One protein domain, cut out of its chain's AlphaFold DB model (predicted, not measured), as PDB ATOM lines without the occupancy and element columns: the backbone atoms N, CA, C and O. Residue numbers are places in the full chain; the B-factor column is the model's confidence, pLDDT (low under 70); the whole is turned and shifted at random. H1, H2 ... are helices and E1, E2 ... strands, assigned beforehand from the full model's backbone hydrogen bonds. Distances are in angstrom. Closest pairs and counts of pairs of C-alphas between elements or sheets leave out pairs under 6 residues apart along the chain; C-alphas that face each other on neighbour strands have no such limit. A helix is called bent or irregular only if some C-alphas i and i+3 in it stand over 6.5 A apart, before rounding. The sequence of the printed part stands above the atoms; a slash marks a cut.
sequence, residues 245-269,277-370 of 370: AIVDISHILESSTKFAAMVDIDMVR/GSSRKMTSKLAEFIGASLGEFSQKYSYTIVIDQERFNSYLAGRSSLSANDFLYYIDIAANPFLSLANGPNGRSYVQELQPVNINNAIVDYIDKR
ATOM      1  N   ALA A 245     226.532 180.425 172.392       97.94
ATOM      2  CA  ALA A 245     227.775 181.127 172.662       97.94
ATOM      3  C   ALA A 245     227.505 182.549 173.148       97.94
ATOM      4  O   ALA A 245     226.499 183.168 172.802       97.94
ATOM      5  N   ILE A 246     228.443 183.061 173.937       97.75
ATOM      6  CA  ILE A 246     228.501 184.468 174.319       97.75
ATOM      7  C   ILE A 246     229.771 185.090 173.766       97.75
ATOM      8  O   ILE A 246     230.816 184.434 173.681       97.75
ATOM      9  N   VAL A 247     229.664 186.357 173.390       96.75
ATOM     10  CA  VAL A 247     230.778 187.088 172.808       96.75
ATOM     11  C   VAL A 247     230.800 188.534 173.283       96.75
ATOM     12  O   VAL A 247     229.760 189.166 173.413       96.75
ATOM     13  N   ASP A 248     231.988 189.052 173.554       95.38
ATOM     14  CA  ASP A 248     232.235 190.448 173.895       95.38
ATOM     15  C   ASP A 248     232.764 191.164 172.649       95.38
ATOM     16  O   ASP A 248     233.897 190.934 172.214       95.38
ATOM     17  N   ILE A 249     231.929 192.016 172.048       89.25
ATOM     18  CA  ILE A 249     232.293 192.744 170.827       89.25
ATOM     19  C   ILE A 249     233.497 193.657 171.078       89.25
ATOM     20  O   ILE A 249     234.370 193.753 170.214       89.25
ATOM     21  N   SER A 250     233.582 194.298 172.247       87.19
ATOM     22  CA  SER A 250     234.714 195.158 172.592       87.19
ATOM     23  C   SER A 250     236.009 194.355 172.637       87.19
ATOM     24  O   SER A 250     236.992 194.770 172.026       87.19
ATOM     25  N   HIS A 251     235.991 193.164 173.241       90.81
ATOM     26  CA  HIS A 251     237.159 192.278 173.247       90.81
ATOM     27  C   HIS A 251     237.600 191.886 171.834       90.81
ATOM     28  O   HIS A 251     238.797 191.902 171.549       90.81
ATOM     29  N   ILE A 252     236.663 191.550 170.935       91.81
ATOM     30  CA  ILE A 252     237.009 191.211 169.546       91.81
ATOM     31  C   ILE A 252     237.693 192.397 168.862       91.81
ATOM     32  O   ILE A 252     238.739 192.227 168.231       91.81
ATOM     33  N   LEU A 253     237.091 193.583 168.971       90.06
ATOM     34  CA  LEU A 253     237.583 194.799 168.331       90.06
ATOM     35  C   LEU A 253     238.982 195.180 168.816       90.06
ATOM     36  O   LEU A 253     239.808 195.603 168.012       90.06
ATOM     37  N   GLU A 254     239.245 195.020 170.112       88.88
ATOM     38  CA  GLU A 254     240.531 195.361 170.723       88.88
ATOM     39  C   GLU A 254     241.608 194.294 170.488       88.88
ATOM     40  O   GLU A 254     242.789 194.629 170.423       88.88
ATOM     41  N   SER A 255     241.220 193.023 170.347       93.69
ATOM     42  CA  SER A 255     242.170 191.903 170.278       93.69
ATOM     43  C   SER A 255     242.513 191.455 168.856       93.69
ATOM     44  O   SER A 255     243.549 190.825 168.660       93.69
ATOM     45  N   SER A 256     241.670 191.741 167.860       94.00
ATOM     46  CA  SER A 256     241.932 191.355 166.468       94.00
ATOM     47  C   SER A 256     242.954 192.278 165.815       94.00
ATOM     48  O   SER A 256     242.750 193.488 165.694       94.00
ATOM     49  N   THR A 257     244.034 191.691 165.300       92.25
ATOM     50  CA  THR A 257     245.060 192.429 164.548       92.25
ATOM     51  C   THR A 257     244.505 193.017 163.252       92.25
ATOM     52  O   THR A 257     244.911 194.105 162.836       92.25
ATOM     53  N   LYS A 258     243.511 192.359 162.643       89.31
ATOM     54  CA  LYS A 258     242.787 192.918 161.498       89.31
ATOM     55  C   LYS A 258     241.973 194.145 161.857       89.31
ATOM     56  O   LYS A 258     241.986 195.110 161.098       89.31
ATOM     57  N   PHE A 259     241.279 194.131 162.992       85.75
ATOM     58  CA  PHE A 259     240.533 195.311 163.420       85.75
ATOM     59  C   PHE A 259     241.445 196.434 163.880       85.75
ATOM     60  O   PHE A 259     241.156 197.580 163.552       85.75
ATOM     61  N   ALA A 260     242.587 196.129 164.494       81.38
ATOM     62  CA  ALA A 260     243.615 197.127 164.769       81.38
ATOM     63  C   ALA A 260     244.126 197.815 163.485       81.38
ATOM     64  O   ALA A 260     244.446 198.998 163.511       81.38
ATOM     65  N   ALA A 261     244.168 197.105 162.351       75.38
ATOM     66  CA  ALA A 261     244.525 197.688 161.056       75.38
ATOM     67  C   ALA A 261     243.366 198.449 160.386       75.38
ATOM     68  O   ALA A 261     243.598 199.376 159.611       75.38
ATOM     69  N   MET A 262     242.119 198.045 160.646       71.81
ATOM     70  CA  MET A 262     240.932 198.687 160.074       71.81
ATOM     71  C   MET A 262     240.505 199.920 160.851       71.81
ATOM     72  O   MET A 262     239.975 200.838 160.245       71.81
ATOM     73  N   VAL A 263     240.695 199.940 162.165       66.00
ATOM     74  CA  VAL A 263     240.276 201.013 163.054       66.00
ATOM     75  C   VAL A 263     241.525 201.781 163.458       66.00
ATOM     76  O   VAL A 263     242.346 201.278 164.214       66.00
ATOM     77  N   ASP A 264     241.651 203.025 163.005       63.59
ATOM     78  CA  ASP A 264     242.512 203.986 163.692       63.59
ATOM     79  C   ASP A 264     241.851 204.218 165.065       63.59
ATOM     80  O   ASP A 264     240.885 204.975 165.181       63.59
ATOM     81  N   ILE A 265     242.223 203.418 166.077       53.38
ATOM     82  CA  ILE A 265     241.503 203.254 167.364       53.38
ATOM     83  C   ILE A 265     241.263 204.601 168.079       53.38
ATOM     84  O   ILE A 265     240.294 204.750 168.834       53.38
ATOM     85  N   ASP A 266     242.054 205.623 167.756       47.94
ATOM     86  CA  ASP A 266     241.871 206.995 168.228       47.94
ATOM     87  C   ASP A 266     240.551 207.647 167.761       47.94
ATOM     88  O   ASP A 266     239.992 208.488 168.473       47.94
ATOM     89  N   MET A 267     239.960 207.218 166.639       52.22
ATOM     90  CA  MET A 267     238.640 207.692 166.193       52.22
ATOM     91  C   MET A 267     237.469 207.103 166.992       52.22
ATOM     92  O   MET A 267     236.439 207.765 167.115       52.22
ATOM     93  N   VAL A 268     237.609 205.900 167.563       51.41
ATOM     94  CA  VAL A 268     236.561 205.268 168.394       51.41
ATOM     95  C   VAL A 268     236.618 205.783 169.836       51.41
ATOM     96  O   VAL A 268     235.583 205.922 170.490       51.41
ATOM     97  N   ARG A 269     237.810 206.155 170.324       49.44
ATOM     98  CA  ARG A 269     237.988 206.763 171.656       49.44
ATOM     99  C   ARG A 269     237.663 208.262 171.699       49.44
ATOM    100  O   ARG A 269     237.306 208.781 172.759       49.44
ATOM    101  N   GLY A 277     229.987 212.214 159.583       37.69
ATOM    102  CA  GLY A 277     229.726 211.511 158.316       37.69
ATOM    103  C   GLY A 277     230.641 210.311 158.031       37.69
ATOM    104  O   GLY A 277     230.166 209.254 157.621       37.69
ATOM    105  N   SER A 278     231.951 210.440 158.273       40.44
ATOM    106  CA  SER A 278     232.929 209.374 157.966       40.44
ATOM    107  C   SER A 278     232.906 208.242 159.005       40.44
ATOM    108  O   SER A 278     232.926 207.063 158.657       40.44
ATOM    109  N   SER A 279     232.734 208.592 160.287       38.94
ATOM    110  CA  SER A 279     232.645 207.633 161.403       38.94
ATOM    111  C   SER A 279     231.422 206.695 161.295       38.94
ATOM    112  O   SER A 279     231.497 205.508 161.617       38.94
ATOM    113  N   ARG A 280     230.301 207.176 160.731       43.09
ATOM    114  CA  ARG A 280     229.090 206.358 160.507       43.09
ATOM    115  C   ARG A 280     229.231 205.322 159.384       43.09
ATOM    116  O   ARG A 280     228.716 204.221 159.512       43.09
ATOM    117  N   LYS A 281     229.953 205.629 158.300       46.47
ATOM    118  CA  LYS A 281     230.193 204.658 157.207       46.47
ATOM    119  C   LYS A 281     231.165 203.547 157.610       46.47
ATOM    120  O   LYS A 281     231.123 202.450 157.062       46.47
ATOM    121  N   MET A 282     232.051 203.840 158.556       48.22
ATOM    122  CA  MET A 282     233.030 202.885 159.066       48.22
ATOM    123  C   MET A 282     232.397 201.879 160.035       48.22
ATOM    124  O   MET A 282     232.721 200.696 159.994       48.22
ATOM    125  N   THR A 283     231.431 202.327 160.841       68.19
ATOM    126  CA  THR A 283     230.706 201.473 161.796       68.19
ATOM    127  C   THR A 283     229.785 200.461 161.113       68.19
ATOM    128  O   THR A 283     229.723 199.326 161.576       68.19
ATOM    129  N   SER A 284     229.153 200.795 159.979       70.00
ATOM    130  CA  SER A 284     228.309 199.833 159.248       70.00
ATOM    131  C   SER A 284     229.113 198.706 158.591       70.00
ATOM    132  O   SER A 284     228.753 197.543 158.745       70.00
ATOM    133  N   LYS A 285     230.240 199.016 157.933       76.00
ATOM    134  CA  LYS A 285     231.129 197.994 157.340       76.00
ATOM    135  C   LYS A 285     231.758 197.086 158.391       76.00
ATOM    136  O   LYS A 285     231.905 195.888 158.165       76.00
ATOM    137  N   LEU A 286     232.140 197.659 159.531       80.81
ATOM    138  CA  LEU A 286     232.694 196.907 160.650       80.81
ATOM    139  C   LEU A 286     231.645 195.966 161.255       80.81
ATOM    140  O   LEU A 286     231.923 194.784 161.433       80.81
ATOM    141  N   ALA A 287     230.429 196.466 161.495       79.31
ATOM    142  CA  ALA A 287     229.313 195.652 161.965       79.31
ATOM    143  C   ALA A 287     228.967 194.530 160.971       79.31
ATOM    144  O   ALA A 287     228.773 193.389 161.381       79.31
ATOM    145  N   GLU A 288     228.961 194.826 159.667       78.38
ATOM    146  CA  GLU A 288     228.732 193.831 158.619       78.38
ATOM    147  C   GLU A 288     229.809 192.743 158.625       78.38
ATOM    148  O   GLU A 288     229.491 191.554 158.598       78.38
ATOM    149  N   PHE A 289     231.082 193.132 158.695       87.19
ATOM    150  CA  PHE A 289     232.190 192.184 158.707       87.19
ATOM    151  C   PHE A 289     232.180 191.302 159.966       87.19
ATOM    152  O   PHE A 289     232.413 190.093 159.868       87.19
ATOM    153  N   ILE A 290     231.876 191.875 161.136       88.25
ATOM    154  CA  ILE A 290     231.732 191.121 162.391       88.25
ATOM    155  C   ILE A 290     230.553 190.155 162.293       88.25
ATOM    156  O   ILE A 290     230.728 188.971 162.569       88.25
ATOM    157  N   GLY A 291     229.386 190.623 161.842       87.38
ATOM    158  CA  GLY A 291     228.195 189.789 161.676       87.38
ATOM    159  C   GLY A 291     228.420 188.633 160.698       87.38
ATOM    160  O   GLY A 291     228.085 187.490 161.005       87.38
ATOM    161  N   ALA A 292     229.062 188.891 159.555       88.75
ATOM    162  CA  ALA A 292     229.416 187.854 158.586       88.75
ATOM    163  C   ALA A 292     230.411 186.834 159.165       88.75
ATOM    164  O   ALA A 292     230.223 185.626 159.021       88.75
ATOM    165  N   SER A 293     231.447 187.309 159.866       93.44
ATOM    166  CA  SER A 293     232.452 186.440 160.488       93.44
ATOM    167  C   SER A 293     231.858 185.581 161.604       93.44
ATOM    168  O   SER A 293     232.138 184.384 161.663       93.44
ATOM    169  N   LEU A 294     230.998 186.161 162.448       93.56
ATOM    170  CA  LEU A 294     230.252 185.438 163.477       93.56
ATOM    171  C   LEU A 294     229.295 184.420 162.863       93.56
ATOM    172  O   LEU A 294     229.219 183.302 163.366       93.56
ATOM    173  N   GLY A 295     228.609 184.763 161.772       89.69
ATOM    174  CA  GLY A 295     227.710 183.849 161.074       89.69
ATOM    175  C   GLY A 295     228.428 182.614 160.537       89.69
ATOM    176  O   GLY A 295     228.033 181.487 160.835       89.69
ATOM    177  N   GLU A 296     229.528 182.806 159.810       93.19
ATOM    178  CA  GLU A 296     230.328 181.692 159.292       93.19
ATOM    179  C   GLU A 296     230.963 180.853 160.405       93.19
ATOM    180  O   GLU A 296     230.919 179.622 160.360       93.19
ATOM    181  N   PHE A 297     231.529 181.505 161.427       95.75
ATOM    182  CA  PHE A 297     232.090 180.819 162.587       95.75
ATOM    183  C   PHE A 297     231.020 179.973 163.287       95.75
ATOM    184  O   PHE A 297     231.238 178.796 163.576       95.75
ATOM    185  N   SER A 298     229.838 180.545 163.508       95.25
ATOM    186  CA  SER A 298     228.734 179.867 164.187       95.25
ATOM    187  C   SER A 298     228.249 178.655 163.406       95.25
ATOM    188  O   SER A 298     228.101 177.587 163.994       95.25
ATOM    189  N   GLN A 299     228.113 178.769 162.082       92.50
ATOM    190  CA  GLN A 299     227.784 177.633 161.217       92.50
ATOM    191  C   GLN A 299     228.860 176.541 161.286       92.50
ATOM    192  O   GLN A 299     228.542 175.369 161.498       92.50
ATOM    193  N   LYS A 300     230.140 176.921 161.176       95.06
ATOM    194  CA  LYS A 300     231.280 175.992 161.201       95.06
ATOM    195  C   LYS A 300     231.378 175.200 162.506       95.06
ATOM    196  O   LYS A 300     231.725 174.023 162.475       95.06
ATOM    197  N   TYR A 301     231.084 175.833 163.642       95.50
ATOM    198  CA  TYR A 301     231.169 175.215 164.972       95.50
ATOM    199  C   TYR A 301     229.804 174.836 165.567       95.50
ATOM    200  O   TYR A 301     229.718 174.486 166.753       95.50
ATOM    201  N   SER A 302     228.760 174.878 164.736       95.19
ATOM    202  CA  SER A 302     227.380 174.499 165.055       95.19
ATOM    203  C   SER A 302     226.804 175.218 166.280       95.19
ATOM    204  O   SER A 302     226.105 174.605 167.085       95.19
ATOM    205  N   TYR A 303     227.118 176.504 166.452       96.62
ATOM    206  CA  TYR A 303     226.408 177.353 167.407       96.62
ATOM    207  C   TYR A 303     225.032 177.696 166.849       96.62
ATOM    208  O   TYR A 303     224.888 178.014 165.673       96.62
ATOM    209  N   THR A 304     224.017 177.611 167.698       96.31
ATOM    210  CA  THR A 304     222.627 177.898 167.342       96.31
ATOM    211  C   THR A 304     222.290 179.361 167.582       96.31
ATOM    212  O   THR A 304     221.521 179.939 166.821       96.31
ATOM    213  N   ILE A 305     222.840 179.938 168.653       94.69
ATOM    214  CA  ILE A 305     222.595 181.310 169.099       94.69
ATOM    215  C   ILE A 305     223.923 181.884 169.597       94.69
ATOM    216  O   ILE A 305     224.637 181.226 170.357       94.69
ATOM    217  N   VAL A 306     224.237 183.113 169.191       96.88
ATOM    218  CA  VAL A 306     225.331 183.916 169.742       96.88
ATOM    219  C   VAL A 306     224.753 185.198 170.315       96.88
ATOM    220  O   VAL A 306     224.074 185.943 169.609       96.88
ATOM    221  N   ILE A 307     225.037 185.457 171.587       95.19
ATOM    222  CA  ILE A 307     224.524 186.614 172.327       95.19
ATOM    223  C   ILE A 307     225.694 187.513 172.717       95.19
ATOM    224  O   ILE A 307     226.768 187.026 173.075       95.19
ATOM    225  N   ASP A 308     225.477 188.823 172.677       92.88
ATOM    226  CA  ASP A 308     226.414 189.770 173.272       92.88
ATOM    227  C   ASP A 308     226.548 189.543 174.796       92.88
ATOM    228  O   ASP A 308     225.560 189.340 175.510       92.88
ATOM    229  N   GLN A 309     227.780 189.557 175.307       94.56
ATOM    230  CA  GLN A 309     228.088 189.236 176.700       94.56
ATOM    231  C   GLN A 309     227.492 190.258 177.682       94.56
ATOM    232  O   GLN A 309     227.053 189.868 178.768       94.56
ATOM    233  N   GLU A 310     227.420 191.543 177.325       89.81
ATOM    234  CA  GLU A 310     226.788 192.566 178.164       89.81
ATOM    235  C   GLU A 310     225.280 192.312 178.268       89.81
ATOM    236  O   GLU A 310     224.719 192.290 179.372       89.81
ATOM    237  N   ARG A 311     224.628 192.032 177.131       92.31
ATOM    238  CA  ARG A 311     223.200 191.671 177.089       92.31
ATOM    239  C   ARG A 311     222.899 190.413 177.886       92.31
ATOM    240  O   ARG A 311     221.962 190.407 178.689       92.31
ATOM    241  N   PHE A 312     223.724 189.385 177.730       95.19
ATOM    242  CA  PHE A 312     223.613 188.143 178.481       95.19
ATOM    243  C   PHE A 312     223.701 188.378 179.999       95.19
ATOM    244  O   PHE A 312     222.840 187.925 180.760       95.19
ATOM    245  N   ASN A 313     224.687 189.160 180.445       95.25
ATOM    246  CA  ASN A 313     224.865 189.503 181.856       95.25
ATOM    247  C   ASN A 313     223.701 190.340 182.409       95.25
ATOM    248  O   ASN A 313     223.245 190.096 183.526       95.25
ATOM    249  N   SER A 314     223.192 191.307 181.636       91.69
ATOM    250  CA  SER A 314     222.019 192.112 182.009       91.69
ATOM    251  C   SER A 314     220.781 191.238 182.237       91.69
ATOM    252  O   SER A 314     220.071 191.401 183.237       91.69
ATOM    253  N   TYR A 315     220.557 190.271 181.348       96.06
ATOM    254  CA  TYR A 315     219.460 189.317 181.455       96.06
ATOM    255  C   TYR A 315     219.585 188.421 182.705       96.06
ATOM    256  O   TYR A 315     218.630 188.310 183.487       96.06
ATOM    257  N   LEU A 316     220.772 187.851 182.958       96.19
ATOM    258  CA  LEU A 316     221.022 187.029 184.152       96.19
ATOM    259  C   LEU A 316     220.887 187.823 185.456       96.19
ATOM    260  O   LEU A 316     220.386 187.296 186.447       96.19
ATOM    261  N   ALA A 317     221.260 189.104 185.447       95.62
ATOM    262  CA  ALA A 317     221.073 190.016 186.574       95.62
ATOM    263  C   ALA A 317     219.606 190.442 186.787       95.62
ATOM    264  O   ALA A 317     219.315 191.215 187.699       95.62
ATOM    265  N   GLY A 318     218.686 189.985 185.934       93.31
ATOM    266  CA  GLY A 318     217.264 190.302 186.010       93.31
ATOM    267  C   GLY A 318     216.905 191.731 185.626       93.31
ATOM    268  O   GLY A 318     215.830 192.203 185.984       93.31
ATOM    269  N   ARG A 319     217.787 192.418 184.896       89.31
ATOM    270  CA  ARG A 319     217.586 193.812 184.481       89.31
ATOM    271  C   ARG A 319     216.825 193.940 183.162       89.31
ATOM    272  O   ARG A 319     216.268 194.999 182.894       89.31
ATOM    273  N   SER A 320     216.800 192.886 182.348       89.25
ATOM    274  CA  SER A 320     216.146 192.866 181.036       89.25
ATOM    275  C   SER A 320     215.609 191.474 180.685       89.25
ATOM    276  O   SER A 320     216.047 190.471 181.254       89.25
ATOM    277  N   SER A 321     214.665 191.417 179.745       92.94
ATOM    278  CA  SER A 321     214.335 190.214 178.968       92.94
ATOM    279  C   SER A 321     215.273 190.092 177.760       92.94
ATOM    280  O   SER A 321     215.961 191.053 177.415       92.94
ATOM    281  N   LEU A 322     215.319 188.910 177.139       92.81
ATOM    282  CA  LEU A 322     215.986 188.718 175.847       92.81
ATOM    283  C   LEU A 322     214.992 188.913 174.701       92.81
ATOM    284  O   LEU A 322     213.818 188.562 174.813       92.81
ATOM    285  N   SER A 323     215.478 189.422 173.580       92.19
ATOM    286  CA  SER A 323     214.768 189.539 172.311       92.19
ATOM    287  C   SER A 323     215.658 189.059 171.163       92.19
ATOM    288  O   SER A 323     216.870 188.927 171.327       92.19
ATOM    289  N   ALA A 324     215.083 188.828 169.979       86.19
ATOM    290  CA  ALA A 324     215.867 188.446 168.800       86.19
ATOM    291  C   ALA A 324     216.930 189.501 168.428       86.19
ATOM    292  O   ALA A 324     217.990 189.154 167.919       86.19
ATOM    293  N   ASN A 325     216.688 190.775 168.759       83.19
ATOM    294  CA  ASN A 325     217.632 191.872 168.526       83.19
ATOM    295  C   ASN A 325     218.866 191.824 169.443       83.19
ATOM    296  O   ASN A 325     219.838 192.530 169.186       83.19
ATOM    297  N   ASP A 326     218.834 191.028 170.514       87.81
ATOM    298  CA  ASP A 326     219.987 190.822 171.396       87.81
ATOM    299  C   ASP A 326     220.937 189.733 170.865       87.81
ATOM    300  O   ASP A 326     222.020 189.524 171.419       87.81
ATOM    301  N   PHE A 327     220.548 189.024 169.799       92.75
ATOM    302  CA  PHE A 327     221.353 187.982 169.174       92.75
ATOM    303  C   PHE A 327     222.209 188.563 168.051       92.75
ATOM    304  O   PHE A 327     221.717 189.205 167.127       92.75
ATOM    305  N   LEU A 328     223.506 188.276 168.102       90.81
ATOM    306  CA  LEU A 328     224.455 188.625 167.042       90.81
ATOM    307  C   LEU A 328     224.438 187.599 165.906       90.81
ATOM    308  O   LEU A 328     224.854 187.887 164.786       90.81
ATOM    309  N   TYR A 329     223.960 186.393 166.207       93.94
ATOM    310  CA  TYR A 329     223.676 185.330 165.256       93.94
ATOM    311  C   TYR A 329     222.630 184.391 165.854       93.94
ATOM    312  O   TYR A 329     222.687 184.083 167.046       93.94
ATOM    313  N   TYR A 330     221.712 183.888 165.034       93.12
ATOM    314  CA  TYR A 330     220.804 182.819 165.427       93.12
ATOM    315  C   TYR A 330     220.334 182.009 164.218       93.12
ATOM    316  O   TYR A 330     220.401 182.466 163.078       93.12
ATOM    317  N   ILE A 331     219.853 180.794 164.479       88.19
ATOM    318  CA  ILE A 331     219.099 179.988 163.515       88.19
ATOM    319  C   ILE A 331     217.605 180.202 163.786       88.19
ATOM    320  O   ILE A 331     217.156 179.955 164.907       88.19
ATOM    321  N   ASP A 332     216.838 180.612 162.772       80.38
ATOM    322  CA  ASP A 332     215.425 181.018 162.903       80.38
ATOM    323  C   ASP A 332     214.572 180.004 163.677       80.38
ATOM    324  O   ASP A 332     213.928 180.347 164.669       80.38
ATOM    325  N   ILE A 333     214.664 178.720 163.309       80.81
ATOM    326  CA  ILE A 333     213.894 177.634 163.939       80.81
ATOM    327  C   ILE A 333     214.201 177.424 165.432       80.81
ATOM    328  O   ILE A 333     213.463 176.716 166.115       80.81
ATOM    329  N   ALA A 334     215.289 177.996 165.946       88.00
ATOM    330  CA  ALA A 334     215.712 177.859 167.335       88.00
ATOM    331  C   ALA A 334     215.529 179.139 168.162       88.00
ATOM    332  O   ALA A 334     215.453 179.050 169.388       88.00
ATOM    333  N   ALA A 335     215.429 180.309 167.522       87.38
ATOM    334  CA  ALA A 335     215.333 181.588 168.221       87.38
ATOM    335  C   ALA A 335     214.034 181.717 169.027       87.38
ATOM    336  O   ALA A 335     214.089 181.975 170.230       87.38
ATOM    337  N   ASN A 336     212.877 181.474 168.405       85.88
ATOM    338  CA  ASN A 336     211.578 181.612 169.075       85.88
ATOM    339  C   ASN A 336     211.404 180.621 170.246       85.88
ATOM    340  O   ASN A 336     211.058 181.067 171.345       85.88
ATOM    341  N   PRO A 337     211.705 179.312 170.094       88.50
ATOM    342  CA  PRO A 337     211.670 178.376 171.217       88.50
ATOM    343  C   PRO A 337     212.612 178.770 172.359       88.50
ATOM    344  O   PRO A 337     212.216 178.730 173.523       88.50
ATOM    345  N   PHE A 338     213.840 179.196 172.039       94.19
ATOM    346  CA  PHE A 338     214.792 179.654 173.046       94.19
ATOM    347  C   PHE A 338     214.280 180.892 173.787       94.19
ATOM    348  O   PHE A 338     214.312 180.908 175.012       94.19
ATOM    349  N   LEU A 339     213.775 181.907 173.078       93.81
ATOM    350  CA  LEU A 339     213.251 183.136 173.682       93.81
ATOM    351  C   LEU A 339     212.038 182.866 174.574       93.81
ATOM    352  O   LEU A 339     211.933 183.450 175.651       93.81
ATOM    353  N   SER A 340     211.146 181.963 174.158       89.19
ATOM    354  CA  SER A 340     209.994 181.546 174.961       89.19
ATOM    355  C   SER A 340     210.434 180.910 176.285       89.19
ATOM    356  O   SER A 340     209.945 181.289 177.350       89.19
ATOM    357  N   LEU A 341     211.416 180.005 176.239       92.88
ATOM    358  CA  LEU A 341     211.958 179.357 177.434       92.88
ATOM    359  C   LEU A 341     212.759 180.339 178.301       92.88
ATOM    360  O   LEU A 341     212.542 180.401 179.508       92.88
ATOM    361  N   ALA A 342     213.630 181.147 177.695       94.94
ATOM    362  CA  ALA A 342     214.473 182.123 178.379       94.94
ATOM    363  C   ALA A 342     213.659 183.249 179.038       94.94
ATOM    364  O   ALA A 342     214.012 183.719 180.115       94.94
ATOM    365  N   ASN A 343     212.546 183.686 178.462       93.94
ATOM    366  CA  ASN A 343     211.720 184.725 179.087       93.94
ATOM    367  C   ASN A 343     210.620 184.162 180.001       93.94
ATOM    368  O   ASN A 343     209.886 184.933 180.618       93.94
ATOM    369  N   GLY A 344     210.512 182.835 180.118       89.81
ATOM    370  CA  GLY A 344     209.573 182.176 181.019       89.81
ATOM    371  C   GLY A 344     209.961 182.277 182.505       89.81
ATOM    372  O   GLY A 344     211.058 182.727 182.848       89.81
ATOM    373  N   PRO A 345     209.097 181.794 183.420       90.75
ATOM    374  CA  PRO A 345     209.313 181.883 184.872       90.75
ATOM    375  C   PRO A 345     210.641 181.280 185.356       90.75
ATOM    376  O   PRO A 345     211.268 181.813 186.266       90.75
ATOM    377  N   ASN A 346     211.090 180.199 184.708       94.12
ATOM    378  CA  ASN A 346     212.345 179.501 185.015       94.12
ATOM    379  C   ASN A 346     213.464 179.824 184.014       94.12
ATOM    380  O   ASN A 346     214.473 179.123 183.955       94.12
ATOM    381  N   GLY A 347     213.282 180.862 183.199       92.56
ATOM    382  CA  GLY A 347     214.118 181.084 182.031       92.56
ATOM    383  C   GLY A 347     215.583 181.354 182.354       92.56
ATOM    384  O   GLY A 347     216.457 180.857 181.653       92.56
ATOM    385  N   ARG A 348     215.882 182.047 183.462       95.62
ATOM    386  CA  ARG A 348     217.279 182.305 183.864       95.62
ATOM    387  C   ARG A 348     218.009 181.025 184.244       95.62
ATOM    388  O   ARG A 348     219.144 180.841 183.816       95.62
ATOM    389  N   SER A 349     217.351 180.142 184.995       95.19
ATOM    390  CA  SER A 349     217.895 178.822 185.326       95.19
ATOM    391  C   SER A 349     218.131 178.012 184.054       95.19
ATOM    392  O   SER A 349     219.225 177.497 183.860       95.19
ATOM    393  N   TYR A 350     217.159 178.009 183.134       96.00
ATOM    394  CA  TYR A 350     217.298 177.374 181.824       96.00
ATOM    395  C   TYR A 350     218.516 177.900 181.046       96.00
ATOM    396  O   TYR A 350     219.344 177.121 180.585       96.00
ATOM    397  N   VAL A 351     218.683 179.220 180.944       94.12
ATOM    398  CA  VAL A 351     219.810 179.831 180.223       94.12
ATOM    399  C   VAL A 351     221.158 179.528 180.892       94.12
ATOM    400  O   VAL A 351     222.151 179.331 180.194       94.12
ATOM    401  N   GLN A 352     221.211 179.456 182.226       93.38
ATOM    402  CA  GLN A 352     222.417 179.055 182.961       93.38
ATOM    403  C   GLN A 352     222.768 177.575 182.738       93.38
ATOM    404  O   GLN A 352     223.943 177.247 182.569       93.38
ATOM    405  N   GLU A 353     221.767 176.692 182.692       95.38
ATOM    406  CA  GLU A 353     221.934 175.253 182.445       95.38
ATOM    407  C   GLU A 353     222.483 174.942 181.047       95.38
ATOM    408  O   GLU A 353     223.178 173.941 180.876       95.38
ATOM    409  N   LEU A 354     222.248 175.815 180.060       93.00
ATOM    410  CA  LEU A 354     222.832 175.684 178.718       93.00
ATOM    411  C   LEU A 354     224.357 175.865 178.690       93.00
ATOM    412  O   LEU A 354     224.971 175.563 177.669       93.00
ATOM    413  N   GLN A 355     224.957 176.369 179.777       96.00
ATOM    414  CA  GLN A 355     226.391 176.648 179.912       96.00
ATOM    415  C   GLN A 355     226.991 177.361 178.685       96.00
ATOM    416  O   GLN A 355     227.843 176.791 177.994       96.00
ATOM    417  N   PRO A 356     226.560 178.604 178.382       95.81
ATOM    418  CA  PRO A 356     227.003 179.294 177.179       95.81
ATOM    419  C   PRO A 356     228.523 179.419 177.110       95.81
ATOM    420  O   PRO A 356     229.183 179.809 178.075       95.81
ATOM    421  N   VAL A 357     229.081 179.089 175.948       97.56
ATOM    422  CA  VAL A 357     230.532 179.076 175.747       97.56
ATOM    423  C   VAL A 357     231.000 180.481 175.388       97.56
ATOM    424  O   VAL A 357     230.509 181.070 174.425       97.56
ATOM    425  N   ASN A 358     231.974 181.017 176.124       97.69
ATOM    426  CA  ASN A 358     232.658 182.239 175.707       97.69
ATOM    427  C   ASN A 358     233.572 181.927 174.515       97.69
ATOM    428  O   ASN A 358     234.496 181.119 174.630       97.69
ATOM    429  N   ILE A 359     233.306 182.561 173.372       97.94
ATOM    430  CA  ILE A 359     234.029 182.303 172.118       97.94
ATOM    431  C   ILE A 359     234.984 183.430 171.711       97.94
ATOM    432  O   ILE A 359     235.517 183.375 170.607       97.94
ATOM    433  N   ASN A 360     235.246 184.409 172.583       96.56
ATOM    434  CA  ASN A 360     235.999 185.636 172.283       96.56
ATOM    435  C   ASN A 360     237.340 185.378 171.578       96.56
ATOM    436  O   ASN A 360     237.595 185.906 170.499       96.56
ATOM    437  N   ASN A 361     238.189 184.522 172.148       97.31
ATOM    438  CA  ASN A 361     239.502 184.240 171.559       97.31
ATOM    439  C   ASN A 361     239.387 183.405 170.278       97.31
ATOM    440  O   ASN A 361     240.119 183.627 169.320       97.31
ATOM    441  N   ALA A 362     238.433 182.473 170.229       97.56
ATOM    442  CA  ALA A 362     238.246 181.611 169.070       97.56
ATOM    443  C   ALA A 362     237.747 182.389 167.841       97.56
ATOM    444  O   ALA A 362     238.169 182.095 166.721       97.56
ATOM    445  N   ILE A 363     236.874 183.383 168.038       96.81
ATOM    446  CA  ILE A 363     236.409 184.248 166.950       96.81
ATOM    447  C   ILE A 363     237.483 185.256 166.527       96.81
ATOM    448  O   ILE A 363     237.629 185.486 165.330       96.81
ATOM    449  N   VAL A 364     238.282 185.794 167.457       96.88
ATOM    450  CA  VAL A 364     239.445 186.640 167.127       96.88
ATOM    451  C   VAL A 364     240.435 185.869 166.252       96.88
ATOM    452  O   VAL A 364     240.751 186.317 165.151       96.88
ATOM    453  N   ASP A 365     240.824 184.662 166.670       96.75
ATOM    454  CA  ASP A 365     241.703 183.785 165.889       96.75
ATOM    455  C   ASP A 365     241.122 183.456 164.505       96.75
ATOM    456  O   ASP A 365     241.859 183.322 163.528       96.75
ATOM    457  N   TYR A 366     239.800 183.270 164.415       96.25
ATOM    458  CA  TYR A 366     239.111 183.006 163.151       96.25
ATOM    459  C   TYR A 366     239.154 184.215 162.215       96.25
ATOM    460  O   TYR A 366     239.460 184.063 161.032       96.25
ATOM    461  N   ILE A 367     238.869 185.405 162.745       94.81
ATOM    462  CA  ILE A 367     238.882 186.660 161.997       94.81
ATOM    463  C   ILE A 367     240.285 186.942 161.465       94.81
ATOM    464  O   ILE A 367     240.435 187.194 160.267       94.81
ATOM    465  N   ASP A 368     241.303 186.836 162.319       94.75
ATOM    466  CA  ASP A 368     242.688 187.162 161.974       94.75
ATOM    467  C   ASP A 368     243.291 186.204 160.936       94.75
ATOM    468  O   ASP A 368     244.134 186.621 160.147       94.75
ATOM    469  N   LYS A 369     242.825 184.949 160.878       94.94
ATOM    470  CA  LYS A 369     243.269 183.953 159.882       94.94
ATOM    471  C   LYS A 369     242.577 184.055 158.526       94.94
ATOM    472  O   LYS A 369     243.060 183.450 157.567       94.94
ATOM    473  N   ARG A 370     241.415 184.707 158.466       87.00
ATOM    474  CA  ARG A 370     240.708 184.961 157.200       87.00
ATOM    475  C   ARG A 370     241.513 185.930 156.329       87.00
ATOM    476  O   ARG A 370     241.025 186.347 155.266       87.00
TER     477      ARG A 370
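Overview. This is residues 245 to 269 and 277 to 370 of the 370 residues of an uncharacterized protein of Desulfovibrio sulfodismutans (UniProt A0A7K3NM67). A small sheet of three strands, E1, E2 and E3, sits in the middle, with the long helix H4 slanting over one face and the short helix H5 standing up from the opposite face. Toward one end of the long axis H1, H2 and H8 form a small group of crossed helices, and toward the other end H6 and H7 make a corner. The printed part has 119 residues with eight named helices and three named strands, in the order E1, H1, H2, H3, H4, E2, H5, E3, H6, H7, H8; the sheet runs E1, E2, E3, is mixed, and the class is mostly helix. The whole is compact, with a radius of gyration of the C-alphas of 15.3 A, and its outline is elongated, 45 by 29 by 21 A.

Arrangement. The edge strand E1, residues 245 to 247, and the inner strand E2, residues 305 to 308, are parallel at 26 degrees; N 245 and O 305 are 2.9 A apart, within hydrogen-bond range. E2 and the edge strand E3, residues 327 to 330, are antiparallel at 177 degrees; N 306 and O 329 are 2.8 A apart, also within range. Residues 245 to 246 of E1 pair with residues 357 to 358 too, parallel. H4, residues 277 to 300, is on the sheet at a height of 5.9 A, over E2 and E3, and runs slantwise to the strands, at 38 degrees to E2 on the local plane. The closest C-alphas of H4 and E3 are those of Gly 295 and Tyr 329, 6.0 A apart. H5, residues 309 to 316, is on the opposite face at a height of 8.5 A and stands up from the sheet, rising 66 degrees. H8, residues 360 to 369, is the hub, touching three helices, and only grazes the sheet with residues 360 to 363. It touches residues 293 to 297 of H4 alone, about perpendicular at 79 degrees, closest at the C-alphas of Ser 293 and Ile 367, 6.6 A. H1, residues 249 to 255, touches H8 at a steep tilt of 56 degrees, the same way, closest at the C-alphas of Ile 252 and Val 364, 5.7 A. H2, residues 257 to 262, only just touches H8, with 3 pairs of C-alphas within 8 A, the closest being Lys 258 and Asp 368 at 5.8 A. H3, residues 266 to 269, is close to H4 but not clearly touching: the closest C-alphas, of Met 267 and Ser 279, are 7.7 A apart. H6, residues 332 to 342, only grazes the sheet with residues 332 to 338. H6 and H7, residues 347 to 353, touch only at the corner, about perpendicular at 74 degrees, closest at the C-alphas of Leu 341 and Gly 347, 5.4 A. Every O i to N i+4 pair is within hydrogen-bond range in H1, H2, H5, H7 and H8, against 18 of 20 in H4 and 5 of 7 in H6; H3 is too short for such a pair.

Along the chain. E1 begins at C-alpha 245, (227.775, 181.127, 172.662), and is 6.7 A long; E2 is 10.2 A and E3 6.4 A. H4 is 35.7 A long, from C-alpha 277 at (229.726, 211.511, 158.316) to C-alpha 300 at (231.280, 175.992, 161.201). H6 is 15.5 A long and only just irregular, with C-alphas 333 and 336 6.9 A apart. H8 is 14.5 A long and ends at C-alpha 369, (243.269, 183.953, 159.882). H5 is 10.5 A, H1 9.9 A, H7 9.8 A, H2 8.7 A and H3 5.2 A.

Size, cuts and confidence. The two C-alphas farthest apart, of Ala 261 and Pro 345, are 45.4 A apart. Residues 270 to 276 are cut out, and C-alphas 269 and 277 are 16.4 A apart across the cut. Of the links that are printed whole, none is long; H5 to E3 and H7 to H8 are short, and the others are tight. The mean pLDDT of the printed part is 86.6; residues 263 to 269 and 277 to 283 are under 70.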